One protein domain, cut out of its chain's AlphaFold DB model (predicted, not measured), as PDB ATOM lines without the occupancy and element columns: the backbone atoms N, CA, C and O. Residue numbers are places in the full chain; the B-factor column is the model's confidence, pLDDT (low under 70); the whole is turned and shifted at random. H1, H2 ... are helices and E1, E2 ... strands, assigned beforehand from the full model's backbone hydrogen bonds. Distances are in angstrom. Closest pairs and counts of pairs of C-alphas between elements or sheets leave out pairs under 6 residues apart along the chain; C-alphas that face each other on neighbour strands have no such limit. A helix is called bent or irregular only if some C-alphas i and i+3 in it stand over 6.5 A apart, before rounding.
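This is residues 364 to 465 of the 477 residues of a protein of Fusarium oxysporum f. sp. lycopersici (strain 4287 / CBS 123668 / FGSC 9935 / NRRL 34936) (UniProt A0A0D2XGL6). Two helices, H1 and H2, cover one face of a strongly twisted three-stranded sheet, and its other face is bare of named helices. The long, bent hairpin E1 and E2 makes most of the sheet, with short E3 beside E2; the hairpin's tip and the loop after E2 lie at opposite ends of the longest axis. The 102 printed residues run H1, E1, E2, H2, E3, a mixed class; the sheet is mixed, in the order E1 E2 E3. The whole is compact, radius of gyration of the C-alphas 13.9 A, spanning 44 by 30 by 18 A.

H1, residues 370 to 389, is 28.4 A long and begins at C-alpha 370 (8.186, 383.046, -19.510). E1, residues 398 to 412, 30.3 A, bends by 101 degrees at residue 409; E2, residues 415 to 428, 38.7 A, bends by 60 degrees at residue 418. H2, residues 442 to 455, is 20.0 A long. E3, residues 459 to 464, 14.1 A, ends at C-alpha 464 (-10.886, 396.723, -23.807).

E1 and E2 are antiparallel, with N 402 and O 423 2.8 A apart, within hydrogen-bond range. E2 and E3 are parallel, with N 422 and O 461 at 2.8 A. E2, H2 and E3 form a strand-helix-strand unit, two parallel neighbour strands with a helix between, its crossover right-handed. H1 is on the sheet at a height of 8.4 A, over E1 and E2; C-alphas 380 and 401 are its closest to E1, 4.6 A. H2 is on the same face, height 7.9 A, over E3; C-alphas 453 and 459 are closest, 5.7 A. Residues 379 to 386 of H1 touch residues 448 to 452 of H2, closest C-alphas 379 and 452, 5.7 A, opposite ways at 37 degrees, only just a steep tilt. In both helices every O i to N i+4 pair is within hydrogen-bond range.

The C-alphas farthest apart, of Asp 414 and Asp 431, are 47.6 A apart. The printed part has no cut; the link E2 to H2 is long, 13 residues. Residues 412 to 415 and 430 to 433 are under pLDDT 70.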
ATOM      1  N   ILE A 364       2.125 390.101 -26.634       93.56
ATOM      2  CA  ILE A 364       2.891 390.724 -25.558       93.56
ATOM      3  C   ILE A 364       3.640 391.894 -26.178       93.56
ATOM      4  O   ILE A 364       4.572 391.682 -26.954       93.56
ATOM      5  N   ILE A 365       3.233 393.113 -25.823       92.31
ATOM      6  CA  ILE A 365       3.818 394.331 -26.380       92.31
ATOM      7  C   ILE A 365       5.224 394.513 -25.808       92.31
ATOM      8  O   ILE A 365       5.388 394.736 -24.606       92.31
ATOM      9  N   GLY A 366       6.241 394.437 -26.665       90.00
ATOM     10  CA  GLY A 366       7.652 394.476 -26.273       90.00
ATOM     11  C   GLY A 366       8.263 393.092 -26.020       90.00
ATOM     12  O   GLY A 366       8.052 392.155 -26.788       90.00
ATOM     13  N   GLU A 367       9.094 392.968 -24.981       91.69
ATOM     14  CA  GLU A 367       9.894 391.757 -24.741       91.69
ATOM     15  C   GLU A 367       9.052 390.582 -24.208       91.69
ATOM     16  O   GLU A 367       8.233 390.726 -23.293       91.69
ATOM     17  N   VAL A 368       9.320 389.386 -24.735       92.19
ATOM     18  CA  VAL A 368       8.612 388.150 -24.395       92.19
ATOM     19  C   VAL A 368       9.420 387.340 -23.377       92.19
ATOM     20  O   VAL A 368      10.512 386.866 -23.675       92.19
ATOM     21  N   THR A 369       8.870 387.138 -22.177       92.00
ATOM     22  CA  THR A 369       9.480 386.316 -21.115       92.00
ATOM     23  C   THR A 369       8.512 385.230 -20.642       92.00
ATOM     24  O   THR A 369       7.300 385.371 -20.806       92.00
ATOM     25  N   ARG A 370       9.022 384.155 -20.021       92.19
ATOM     26  CA  ARG A 370       8.186 383.046 -19.510       92.19
ATOM     27  C   ARG A 370       7.102 383.516 -18.549       92.19
ATOM     28  O   ARG A 370       5.949 383.135 -18.700       92.19
ATOM     29  N   GLU A 371       7.475 384.387 -17.614       91.56
ATOM     30  CA  GLU A 371       6.556 384.972 -16.633       91.56
ATOM     31  C   GLU A 371       5.405 385.716 -17.326       91.56
ATOM     32  O   GLU A 371       4.236 385.469 -17.040       91.56
ATOM     33  N   ARG A 372       5.720 386.574 -18.307       92.31
ATOM     34  CA  ARG A 372       4.709 387.337 -19.055       92.31
ATOM     35  C   ARG A 372       3.793 386.423 -19.860       92.31
ATOM     36  O   ARG A 372       2.584 386.632 -19.870       92.31
ATOM     37  N   VAL A 373       4.353 385.401 -20.505       92.69
ATOM     38  CA  VAL A 373       3.573 384.422 -21.269       92.69
ATOM     39  C   VAL A 373       2.624 383.643 -20.363       92.69
ATOM     40  O   VAL A 373       1.468 383.454 -20.729       92.69
ATOM     41  N   GLU A 374       3.059 383.230 -19.172       92.44
ATOM     42  CA  GLU A 374       2.191 382.528 -18.223       92.44
ATOM     43  C   GLU A 374       1.024 383.408 -17.748       92.44
ATOM     44  O   GLU A 374      -0.119 382.944 -17.698       92.44
ATOM     45  N   ILE A 375       1.286 384.691 -17.481       92.69
ATOM     46  CA  ILE A 375       0.251 385.676 -17.134       92.69
ATOM     47  C   ILE A 375      -0.777 385.800 -18.269       92.69
ATOM     48  O   ILE A 375      -1.981 385.691 -18.027       92.69
ATOM     49  N   VAL A 376      -0.317 385.970 -19.517       94.12
ATOM     50  CA  VAL A 376      -1.208 386.082 -20.687       94.12
ATOM     51  C   VAL A 376      -2.010 384.803 -20.893       94.12
ATOM     52  O   VAL A 376      -3.207 384.881 -21.134       94.12
ATOM     53  N   ARG A 377      -1.393 383.623 -20.746       94.38
ATOM     54  CA  ARG A 377      -2.072 382.322 -20.873       94.38
ATOM     55  C   ARG A 377      -3.250 382.193 -19.912       94.38
ATOM     56  O   ARG A 377      -4.317 381.746 -20.326       94.38
ATOM     57  N   LYS A 378      -3.066 382.587 -18.647       94.38
ATOM     58  CA  LYS A 378      -4.130 382.553 -17.632       94.38
ATOM     59  C   LYS A 378      -5.235 383.562 -17.951       94.38
ATOM     60  O   LYS A 378      -6.409 383.200 -17.928       94.38
ATOM     61  N   ALA A 379      -4.870 384.795 -18.309       94.50
ATOM     62  CA  ALA A 379      -5.835 385.836 -18.662       94.50
ATOM     63  C   ALA A 379      -6.655 385.485 -19.919       94.50
ATOM     64  O   ALA A 379      -7.876 385.632 -19.915       94.50
ATOM     65  N   ASP A 380      -6.002 384.971 -20.963       94.94
ATOM     66  CA  ASP A 380      -6.638 384.525 -22.208       94.94
ATOM     67  C   ASP A 380      -7.586 383.350 -21.950       94.94
ATOM     68  O   ASP A 380      -8.729 383.365 -22.401       94.94
ATOM     69  N   HIS A 381      -7.171 382.373 -21.135       94.25
ATOM     70  CA  HIS A 381      -8.029 381.251 -20.757       94.25
ATOM     71  C   HIS A 381      -9.306 381.703 -20.031       94.25
ATOM     72  O   HIS A 381     -10.400 381.232 -20.351       94.25
ATOM     73  N   ILE A 382      -9.197 382.647 -19.091       94.44
ATOM     74  CA  ILE A 382     -10.359 383.227 -18.398       94.44
ATOM     75  C   ILE A 382     -11.263 383.971 -19.387       94.44
ATOM     76  O   ILE A 382     -12.480 383.803 -19.361       94.44
ATOM     77  N   PHE A 383     -10.684 384.769 -20.283       94.81
ATOM     78  CA  PHE A 383     -11.461 385.535 -21.250       94.81
ATOM     79  C   PHE A 383     -12.247 384.625 -22.201       94.81
ATOM     80  O   PHE A 383     -13.460 384.770 -22.344       94.81
ATOM     81  N   ILE A 384     -11.577 383.635 -22.795       92.94
ATOM     82  CA  ILE A 384     -12.196 382.705 -23.743       92.94
ATOM     83  C   ILE A 384     -13.213 381.782 -23.060       92.94
ATOM     84  O   ILE A 384     -14.265 381.519 -23.642       92.94
ATOM     85  N   SER A 385     -12.945 381.307 -21.839       92.88
ATOM     86  CA  SER A 385     -13.910 380.476 -21.098       92.88
ATOM     87  C   SER A 385     -15.202 381.236 -20.805       92.88
ATOM     88  O   SER A 385     -16.275 380.717 -21.094       92.88
ATOM     89  N   MET A 386     -15.120 382.490 -20.356       93.25
ATOM     90  CA  MET A 386     -16.312 383.307 -20.102       93.25
ATOM     91  C   MET A 386     -17.095 383.648 -21.378       93.25
ATOM     92  O   MET A 386     -18.322 383.673 -21.353       93.25
ATOM     93  N   ILE A 387     -16.410 383.871 -22.506       92.25
ATOM     94  CA  ILE A 387     -17.051 384.052 -23.823       92.25
ATOM     95  C   ILE A 387     -17.812 382.782 -24.235       92.25
ATOM     96  O   ILE A 387     -18.933 382.868 -24.736       92.25
ATOM     97  N   ARG A 388     -17.229 381.599 -24.004       90.88
ATOM     98  CA  ARG A 388     -17.882 380.309 -24.283       90.88
ATOM     99  C   ARG A 388     -19.074 380.052 -23.365       90.88
ATOM    100  O   ARG A 388     -20.121 379.647 -23.854       90.88
ATOM    101  N   GLU A 389     -18.943 380.328 -22.069       92.25
ATOM    102  CA  GLU A 389     -20.038 380.225 -21.089       92.25
ATOM    103  C   GLU A 389     -21.216 381.149 -21.441       92.25
ATOM    104  O   GLU A 389     -22.369 380.792 -21.212       92.25
ATOM    105  N   ALA A 390     -20.933 382.311 -22.033       90.00
ATOM    106  CA  ALA A 390     -21.940 383.252 -22.509       90.00
ATOM    107  C   ALA A 390     -22.544 382.888 -23.883       90.00
ATOM    108  O   ALA A 390     -23.489 383.544 -24.310       90.00
ATOM    109  N   GLY A 391     -22.031 381.863 -24.576       89.75
ATOM    110  CA  GLY A 391     -22.549 381.410 -25.875       89.75
ATOM    111  C   GLY A 391     -22.216 382.316 -27.066       89.75
ATOM    112  O   GLY A 391     -22.713 382.082 -28.159       89.75
ATOM    113  N   ILE A 392     -21.355 383.318 -26.879       91.06
ATOM    114  CA  ILE A 392     -21.012 384.336 -27.893       91.06
ATOM    115  C   ILE A 392     -19.742 383.994 -28.693       91.06
ATOM    116  O   ILE A 392     -19.289 384.772 -29.529       91.06
ATOM    117  N   TYR A 393     -19.128 382.835 -28.438       88.31
ATOM    118  CA  TYR A 393     -17.863 382.442 -29.070       88.31
ATOM    119  C   TYR A 393     -17.957 382.362 -30.599       88.31
ATOM    120  O   TYR A 393     -17.017 382.769 -31.279       88.31
ATOM    121  N   ASP A 394     -19.087 381.886 -31.123       85.62
ATOM    122  CA  ASP A 394     -19.301 381.707 -32.562       85.62
ATOM    123  C   ASP A 394     -19.712 383.007 -33.277       85.62
ATOM    124  O   ASP A 394     -19.548 383.121 -34.491       85.62
ATOM    125  N   GLU A 395     -20.214 384.001 -32.534       86.94
ATOM    126  CA  GLU A 395     -20.525 385.336 -33.063       86.94
ATOM    127  C   GLU A 395     -19.257 386.166 -33.276       86.94
ATOM    128  O   GLU A 395     -19.161 386.965 -34.209       86.94
ATOM    129  N   VAL A 396     -18.265 385.973 -32.404       89.25
ATOM    130  CA  VAL A 396     -16.997 386.693 -32.454       89.25
ATOM    131  C   VAL A 396     -16.053 386.007 -33.433       89.25
ATOM    132  O   VAL A 396     -15.767 384.818 -33.329       89.25
ATOM    133  N   THR A 397     -15.494 386.774 -34.364       86.81
ATOM    134  CA  THR A 397     -14.562 386.248 -35.366       86.81
ATOM    135  C   THR A 397     -13.209 385.888 -34.752       86.81
ATOM    136  O   THR A 397     -12.613 384.860 -35.086       86.81
ATOM    137  N   GLN A 398     -12.710 386.744 -33.860       90.88
ATOM    138  CA  GLN A 398     -11.481 386.506 -33.114       90.88
ATOM    139  C   GLN A 398     -11.527 387.238 -31.769       90.88
ATOM    140  O   GLN A 398     -11.796 388.438 -31.725       90.88
ATOM    141  N   ALA A 399     -11.226 386.521 -30.686       93.56
ATOM    142  CA  ALA A 399     -11.044 387.077 -29.347       93.56
ATOM    143  C   ALA A 399      -9.709 386.627 -28.747       93.56
ATOM    144  O   ALA A 399      -9.285 385.489 -28.960       93.56
ATOM    145  N   TYR A 400      -9.048 387.511 -28.001       94.88
ATOM    146  CA  TYR A 400      -7.863 387.174 -27.216       94.88
ATOM    147  C   TYR A 400      -7.553 388.197 -26.116       94.88
ATOM    148  O   TYR A 400      -8.001 389.347 -26.158       94.88
ATOM    149  N   ALA A 401      -6.737 387.775 -25.151       95.62
ATOM    150  CA  ALA A 401      -6.081 388.661 -24.198       95.62
ATOM    151  C   ALA A 401      -4.615 388.913 -24.588       95.62
ATOM    152  O   ALA A 401      -3.899 388.020 -25.046       95.62
ATOM    153  N   ALA A 402      -4.174 390.146 -24.385       94.75
ATOM    154  CA  ALA A 402      -2.815 390.615 -24.598       94.75
ATOM    155  C   ALA A 402      -2.285 391.338 -23.356       94.75
ATOM    156  O   ALA A 402      -3.036 391.652 -22.426       94.75
ATOM    157  N   LEU A 403      -0.981 391.597 -23.334       94.44
ATOM    158  CA  LEU A 403      -0.288 392.213 -22.206       94.44
ATOM    159  C   LEU A 403       0.573 393.380 -22.672       94.44
ATOM    160  O   LEU A 403       1.429 393.223 -23.543       94.44
ATOM    161  N   ASP A 404       0.377 394.532 -22.039       93.19
ATOM    162  CA  ASP A 404       1.309 395.650 -22.120       93.19
ATOM    163  C   ASP A 404       2.404 395.469 -21.057       93.19
ATOM    164  O   ASP A 404       2.132 395.145 -19.895       93.19
ATOM    165  N   THR A 405       3.660 395.667 -21.456       87.69
ATOM    166  CA  THR A 405       4.820 395.602 -20.561       87.69
ATOM    167  C   THR A 405       4.913 396.795 -19.612       87.69
ATOM    168  O   THR A 405       5.633 396.718 -18.609       87.69
ATOM    169  N   ASN A 406       4.152 397.863 -19.862       88.44
ATOM    170  CA  ASN A 406       3.971 398.949 -18.911       88.44
ATOM    171  C   ASN A 406       3.235 398.477 -17.651       88.44
ATOM    172  O   ASN A 406       2.345 397.624 -17.676       88.44
ATOM    173  N   ARG A 407       3.594 399.084 -16.518       86.38
ATOM    174  CA  ARG A 407       2.997 398.770 -15.220       86.38
ATOM    175  C   ARG A 407       2.037 399.862 -14.769       86.38
ATOM    176  O   ARG A 407       2.330 401.054 -14.861       86.38
ATOM    177  N   ALA A 408       0.906 399.438 -14.226       85.44
ATOM    178  CA  ALA A 408      -0.100 400.293 -13.624       85.44
ATOM    179  C   ALA A 408      -0.215 400.026 -12.121       85.44
ATOM    180  O   ALA A 408       0.005 398.920 -11.625       85.44
ATOM    181  N   VAL A 409      -0.607 401.070 -11.392       85.38
ATOM    182  CA  VAL A 409      -0.950 400.952  -9.976       85.38
ATOM    183  C   VAL A 409      -2.355 400.365  -9.856       85.38
ATOM    184  O   VAL A 409      -3.294 400.838 -10.508       85.38
ATOM    185  N   GLY A 410      -2.486 399.361  -8.997       78.62
ATOM    186  CA  GLY A 410      -3.741 398.758  -8.573       78.62
ATOM    187  C   GLY A 410      -3.814 398.649  -7.051       78.62
ATOM    188  O   GLY A 410      -2.831 398.857  -6.337       78.62
ATOM    189  N   VAL A 411      -5.002 398.328  -6.555       73.81
ATOM    190  CA  VAL A 411      -5.221 397.974  -5.151       73.81
ATOM    191  C   VAL A 411      -5.757 396.552  -5.152       73.81
ATOM    192  O   VAL A 411      -6.854 396.314  -5.652       73.81
ATOM    193  N   GLN A 412      -4.956 395.612  -4.656       68.44
ATOM    194  CA  GLN A 412      -5.350 394.216  -4.473       68.44
ATOM    195  C   GLN A 412      -5.305 393.930  -2.969       68.44
ATOM    196  O   GLN A 412      -4.236 393.946  -2.358       68.44
ATOM    197  N   GLY A 413      -6.478 393.740  -2.358       69.25
ATOM    198  CA  GLY A 413      -6.611 393.683  -0.899       69.25
ATOM    199  C   GLY A 413      -6.240 395.015  -0.233       69.25
ATOM    200  O   GLY A 413      -6.683 396.071  -0.682       69.25
ATOM    201  N   ASP A 414      -5.401 394.957   0.805       62.06
ATOM    202  CA  ASP A 414      -4.980 396.121   1.604       62.06
ATOM    203  C   ASP A 414      -3.628 396.727   1.165       62.06
ATOM    204  O   ASP A 414      -3.147 397.695   1.763       62.06
ATOM    205  N   ALA A 415      -2.990 396.186   0.120       66.94
ATOM    206  CA  ALA A 415      -1.680 396.626  -0.360       66.94
ATOM    207  C   ALA A 415      -1.753 397.302  -1.740       66.94
ATOM    208  O   ALA A 415      -2.580 396.974  -2.596       66.94
ATOM    209  N   ARG A 416      -0.837 398.251  -1.985       72.44
ATOM    210  CA  ARG A 416      -0.622 398.806  -3.329       72.44
ATOM    211  C   ARG A 416       0.045 397.743  -4.194       72.44
ATOM    212  O   ARG A 416       1.182 397.362  -3.927       72.44
ATOM    213  N   ALA A 417      -0.646 397.311  -5.239       75.12
ATOM    214  CA  ALA A 417      -0.120 396.391  -6.233       75.12
ATOM    215  C   ALA A 417       0.432 397.172  -7.431       75.12
ATOM    216  O   ALA A 417      -0.139 398.182  -7.856       75.12
ATOM    217  N   TYR A 418       1.551 396.706  -7.981       81.44
ATOM    218  CA  TYR A 418       2.150 397.263  -9.191       81.44
ATOM    219  C   TYR A 418       2.268 396.163 -10.243       81.44
ATOM    220  O   TYR A 418       3.238 395.402 -10.263       81.44
ATOM    221  N   GLY A 419       1.235 396.063 -11.076       87.19
ATOM    222  CA  GLY A 419       1.049 394.979 -12.036       87.19
ATOM    223  C   GLY A 419       0.958 395.479 -13.472       87.19
ATOM    224  O   GLY A 419       0.949 396.679 -13.737       87.19
ATOM    225  N   TYR A 420       0.894 394.540 -14.400       92.81
ATOM    226  CA  TYR A 420       0.759 394.774 -15.828       92.81
ATOM    227  C   TYR A 420      -0.664 395.184 -16.216       92.81
ATOM    228  O   TYR A 420      -1.625 394.998 -15.456       92.81
ATOM    229  N   ILE A 421      -0.787 395.756 -17.414       93.50
ATOM    230  CA  ILE A 421      -2.070 396.094 -18.028       93.50
ATOM    231  C   ILE A 421      -2.420 394.988 -19.024       93.50
ATOM    232  O   ILE A 421      -1.669 394.719 -19.958       93.50
ATOM    233  N   CYS A 422      -3.568 394.349 -18.826       95.31
ATOM    234  CA  CYS A 422      -4.117 393.377 -19.761       95.31
ATOM    235  C   CYS A 422      -5.049 394.075 -20.755       95.31
ATOM    236  O   CYS A 422      -5.948 394.817 -20.354       95.31
ATOM    237  N   VAL A 423      -4.829 393.836 -22.044       95.94
ATOM    238  CA  VAL A 423      -5.633 394.371 -23.142       95.94
ATOM    239  C   VAL A 423      -6.508 393.248 -23.683       95.94
ATOM    240  O   VAL A 423      -6.003 392.244 -24.175       95.94
ATOM    241  N   LEU A 424      -7.822 393.405 -23.581       96.38
ATOM    242  CA  LEU A 424      -8.799 392.498 -24.167       96.38
ATOM    243  C   LEU A 424      -9.146 392.974 -25.573       96.38
ATOM    244  O   LEU A 424      -9.472 394.147 -25.770       96.38
ATOM    245  N   ARG A 425      -9.117 392.055 -26.537       95.31
ATOM    246  CA  ARG A 425      -9.482 392.315 -27.928       95.31
ATOM    247  C   ARG A 425     -10.509 391.292 -28.383       95.31
ATOM    248  O   ARG A 425     -10.274 390.093 -28.266       95.31
ATOM    249  N   ALA A 426     -11.625 391.760 -28.925       94.25
ATOM    250  CA  ALA A 426     -12.588 390.926 -29.626       94.25
ATOM    251  C   ALA A 426     -13.126 391.690 -30.828       94.25
ATOM    252  O   ALA A 426     -13.430 392.879 -30.718       94.25
ATOM    253  N   VAL A 427     -13.219 391.020 -31.969       91.50
ATOM    254  CA  VAL A 427     -13.649 391.644 -33.219       91.50
ATOM    255  C   VAL A 427     -14.670 390.790 -33.950       91.50
ATOM    256  O   VAL A 427     -14.609 389.558 -33.920       91.50
ATOM    257  N   THR A 428     -15.572 391.466 -34.649       88.62
ATOM    258  CA  THR A 428     -16.464 390.872 -35.642       88.62
ATOM    259  C   THR A 428     -16.052 391.343 -37.022       88.62
ATOM    260  O   THR A 428     -15.710 392.508 -37.237       88.62
ATOM    261  N   SER A 429     -15.992 390.406 -37.956       80.56
ATOM    262  CA  SER A 429     -15.565 390.667 -39.319       80.56
ATOM    263  C   SER A 429     -16.219 389.682 -40.275       80.56
ATOM    264  O   SER A 429     -16.296 388.485 -39.995       80.56
ATOM    265  N   LEU A 430     -16.661 390.200 -41.419       68.00
ATOM    266  CA  LEU A 430     -17.189 389.394 -42.518       68.00
ATOM    267  C   LEU A 430     -16.069 388.871 -43.431       68.00
ATOM    268  O   LEU A 430     -16.183 387.769 -43.957       68.00
ATOM    269  N   ASP A 431     -14.987 389.638 -43.609       64.94
ATOM    270  CA  ASP A 431     -13.963 389.398 -44.637       64.94
ATOM    271  C   ASP A 431     -12.509 389.444 -44.123       64.94
ATOM    272  O   ASP A 431     -11.573 389.357 -44.913       64.94
ATOM    273  N   MET A 432     -12.296 389.600 -42.812       67.25
ATOM    274  CA  MET A 432     -11.005 389.847 -42.141       67.25
ATOM    275  C   MET A 432     -10.255 391.111 -42.603       67.25
ATOM    276  O   MET A 432      -9.222 391.463 -42.020       67.25
ATOM    277  N   MET A 433     -10.754 391.832 -43.608       69.06
ATOM    278  CA  MET A 433     -10.148 393.042 -44.169       69.06
ATOM    279  C   MET A 433     -10.668 394.294 -43.469       69.06
ATOM    280  O   MET A 433      -9.886 395.211 -43.209       69.06
ATOM    281  N   SER A 434     -11.941 394.279 -43.082       71.81
ATOM    282  CA  SER A 434     -12.571 395.250 -42.188       71.81
ATOM    283  C   SER A 434     -13.053 394.550 -40.920       71.81
ATOM    284  O   SER A 434     -13.527 393.418 -40.978       71.81
ATOM    285  N   ALA A 435     -12.873 395.169 -39.754       83.69
ATOM    286  CA  ALA A 435     -13.298 394.561 -38.495       83.69
ATOM    287  C   ALA A 435     -13.755 395.616 -37.492       83.69
ATOM    288  O   ALA A 435     -13.085 396.637 -37.306       83.69
ATOM    289  N   GLU A 436     -14.864 395.338 -36.820       87.56
ATOM    290  CA  GLU A 436     -15.413 396.182 -35.764       87.56
ATOM    291  C   GLU A 436     -15.203 395.518 -34.398       87.56
ATOM    292  O   GLU A 436     -15.255 394.285 -34.296       87.56
ATOM    293  N   PRO A 437     -14.911 396.300 -33.342       91.00
ATOM    294  CA  PRO A 437     -14.828 395.759 -31.992       91.00
ATOM    295  C   PRO A 437     -16.179 395.154 -31.597       91.00
ATOM    296  O   PRO A 437     -17.223 395.746 -31.847       91.00
ATOM    297  N   TYR A 438     -16.167 393.983 -30.961       92.38
ATOM    298  CA  TYR A 438     -17.411 393.361 -30.506       92.38
ATOM    299  C   TYR A 438     -18.043 394.180 -29.373       92.38
ATOM    300  O   TYR A 438     -17.363 394.576 -28.417       92.38
ATOM    301  N   GLU A 439     -19.345 394.425 -29.456       91.12
ATOM    302  CA  GLU A 439     -20.087 395.149 -28.429       91.12
ATOM    303  C   GLU A 439     -20.503 394.191 -27.309       91.12
ATOM    304  O   GLU A 439     -21.565 393.576 -27.336       91.12
ATOM    305  N   PHE A 440     -19.644 394.046 -26.298       90.88
ATOM    306  CA  PHE A 440     -19.993 393.260 -25.117       90.88
ATOM    307  C   PHE A 440     -21.050 393.957 -24.262       90.88
ATOM    308  O   PHE A 440     -20.932 395.143 -23.943       90.88
ATOM    309  N   GLU A 441     -21.976 393.161 -23.731       92.81
ATOM    310  CA  GLU A 441     -22.776 393.556 -22.577       92.81
ATOM    311  C   GLU A 441     -21.862 394.034 -21.441       92.81
ATOM    312  O   GLU A 441     -20.952 393.331 -20.983       92.81
ATOM    313  N   TRP A 442     -22.107 395.252 -20.955       92.00
ATOM    314  CA  TRP A 442     -21.214 395.906 -19.995       92.00
ATOM    315  C   TRP A 442     -21.075 395.124 -18.679       92.00
ATOM    316  O   TRP A 442     -20.051 395.197 -17.994       92.00
ATOM    317  N   SER A 443     -22.105 394.358 -18.319       93.50
ATOM    318  CA  SER A 443     -22.106 393.444 -17.175       93.50
ATOM    319  C   SER A 443     -21.099 392.300 -17.350       93.50
ATOM    320  O   SER A 443     -20.332 392.026 -16.422       93.50
ATOM    321  N   LEU A 444     -21.047 391.689 -18.536       93.44
ATOM    322  CA  LEU A 444     -20.129 390.602 -18.868       93.44
ATOM    323  C   LEU A 444     -18.682 391.100 -18.893       93.44
ATOM    324  O   LEU A 444     -17.819 390.501 -18.252       93.44
ATOM    325  N   LEU A 445     -18.419 392.243 -19.534       93.62
ATOM    326  CA  LEU A 445     -17.071 392.817 -19.590       93.62
ATOM    327  C   LEU A 445     -16.528 393.155 -18.190       93.62
ATOM    328  O   LEU A 445     -15.362 392.893 -17.882       93.62
ATOM    329  N   LYS A 446     -17.384 393.671 -17.297       94.06
ATOM    330  CA  LYS A 446     -17.037 393.890 -15.883       94.06
ATOM    331  C   LYS A 446     -16.734 392.591 -15.143       94.06
ATOM    332  O   LYS A 446     -15.808 392.568 -14.333       94.06
ATOM    333  N   ALA A 447     -17.508 391.534 -15.387       94.38
ATOM    334  CA  ALA A 447     -17.288 390.234 -14.761       94.38
ATOM    335  C   ALA A 447     -15.946 389.627 -15.199       94.38
ATOM    336  O   ALA A 447     -15.164 389.217 -14.341       94.38
ATOM    337  N   ILE A 448     -15.638 389.681 -16.500       94.31
ATOM    338  CA  ILE A 448     -14.348 389.265 -17.072       94.31
ATOM    339  C   ILE A 448     -13.201 390.050 -16.435       94.31
ATOM    340  O   ILE A 448     -12.262 389.460 -15.903       94.31
ATOM    341  N   SER A 449     -13.295 391.384 -16.423       93.81
ATOM    342  CA  SER A 449     -12.274 392.253 -15.830       93.81
ATOM    343  C   SER A 449     -12.024 391.920 -14.355       93.81
ATOM    344  O   SER A 449     -10.876 391.771 -13.937       93.81
ATOM    345  N   ARG A 450     -13.095 391.733 -13.572       92.88
ATOM    346  CA  ARG A 450     -13.001 391.365 -12.154       92.88
ATOM    347  C   ARG A 450     -12.353 389.997 -11.961       92.88
ATOM    348  O   ARG A 450     -11.565 389.839 -11.035       92.88
ATOM    349  N   ARG A 451     -12.688 389.019 -12.802       93.94
ATOM    350  CA  ARG A 451     -12.140 387.666 -12.714       93.94
ATOM    351  C   ARG A 451     -10.644 387.652 -13.019       93.94
ATOM    352  O   ARG A 451      -9.876 387.146 -12.212       93.94
ATOM    353  N   ILE A 452     -10.224 388.318 -14.097       93.44
ATOM    354  CA  ILE A 452      -8.808 388.427 -14.480       93.44
ATOM    355  C   ILE A 452      -7.978 389.087 -13.369       93.44
ATOM    356  O   ILE A 452      -6.943 388.553 -12.993       93.44
ATOM    357  N   VAL A 453      -8.433 390.212 -12.803       90.88
ATOM    358  CA  VAL A 453      -7.678 390.929 -11.752       90.88
ATOM    359  C   VAL A 453      -7.598 390.145 -10.434       90.88
ATOM    360  O   VAL A 453      -6.652 390.345  -9.674       90.88
ATOM    361  N   ASN A 454      -8.574 389.280 -10.141       89.12
ATOM    362  CA  ASN A 454      -8.600 388.501  -8.898       89.12
ATOM    363  C   ASN A 454      -7.881 387.149  -9.008       89.12
ATOM    364  O   ASN A 454      -7.347 386.681  -8.009       89.12
ATOM    365  N   GLU A 455      -7.916 386.503 -10.177       90.44
ATOM    366  CA  GLU A 455      -7.375 385.149 -10.378       90.44
ATOM    367  C   GLU A 455      -5.965 385.148 -10.988       90.44
ATOM    368  O   GLU A 455      -5.245 384.160 -10.847       90.44
ATOM    369  N   VAL A 456      -5.555 386.224 -11.673       89.94
ATOM    370  CA  VAL A 456      -4.249 386.300 -12.344       89.94
ATOM    371  C   VAL A 456      -3.302 387.223 -11.586       89.94
ATOM    372  O   VAL A 456      -3.366 388.451 -11.689       89.94
ATOM    373  N   ASP A 457      -2.363 386.609 -10.871       87.12
ATOM    374  CA  ASP A 457      -1.280 387.327 -10.210       87.12
ATOM    375  C   ASP A 457      -0.451 388.126 -11.226       87.12
ATOM    376  O   ASP A 457      -0.041 387.624 -12.273       87.12
ATOM    377  N   GLY A 458      -0.200 389.395 -10.909       84.88
ATOM    378  CA  GLY A 458       0.605 390.287 -11.742       84.88
ATOM    379  C   GLY A 458      -0.185 391.181 -12.697       84.88
ATOM    380  O   GLY A 458       0.428 392.073 -13.279       84.88
ATOM    381  N   ILE A 459      -1.512 391.044 -12.823       90.50
ATOM    382  CA  ILE A 459      -2.357 391.994 -13.572       90.50
ATOM    383  C   ILE A 459      -2.994 392.995 -12.607       90.50
ATOM    384  O   ILE A 459      -3.721 392.624 -11.693       90.50
ATOM    385  N   ALA A 460      -2.760 394.290 -12.835       88.88
ATOM    386  CA  ALA A 460      -3.349 395.358 -12.020       88.88
ATOM    387  C   ALA A 460      -4.546 396.039 -12.691       88.88
ATOM    388  O   ALA A 460      -5.375 396.655 -12.017       88.88
ATOM    389  N   ARG A 461      -4.625 395.989 -14.024       91.31
ATOM    390  CA  ARG A 461      -5.659 396.683 -14.791       91.31
ATOM    391  C   ARG A 461      -6.013 395.901 -16.043       91.31
ATOM    392  O   ARG A 461      -5.143 395.308 -16.667       91.31
ATOM    393  N   VAL A 462      -7.284 395.963 -16.417       93.94
ATOM    394  CA  VAL A 462      -7.808 395.384 -17.654       93.94
ATOM    395  C   VAL A 462      -8.437 396.505 -18.470       93.94
ATOM    396  O   VAL A 462      -9.156 397.339 -17.916       93.94
ATOM    397  N   VAL A 463      -8.152 396.541 -19.767       95.25
ATOM    398  CA  VAL A 463      -8.729 397.484 -20.733       95.25
ATOM    399  C   VAL A 463      -9.309 396.716 -21.915       95.25
ATOM    400  O   VAL A 463      -8.870 395.605 -22.198       95.25
ATOM    401  N   TYR A 464     -10.294 397.297 -22.599       96.19
ATOM    402  CA  TYR A 464     -10.886 396.723 -23.807       96.19
ATOM    403  C   TYR A 464     -10.571 397.605 -25.015       96.19
ATOM    404  O   TYR A 464     -10.768 398.821 -24.953       96.19
ATOM    405  N   ASP A 465     -10.062 397.003 -26.087       94.88
ATOM    406  CA  ASP A 465      -9.707 397.717 -27.310       94.88
ATOM    407  C   ASP A 465     -10.930 397.919 -28.216       94.88
ATOM    408  O   ASP A 465     -11.450 396.981 -28.824       94.88
TER     409      ASP A 465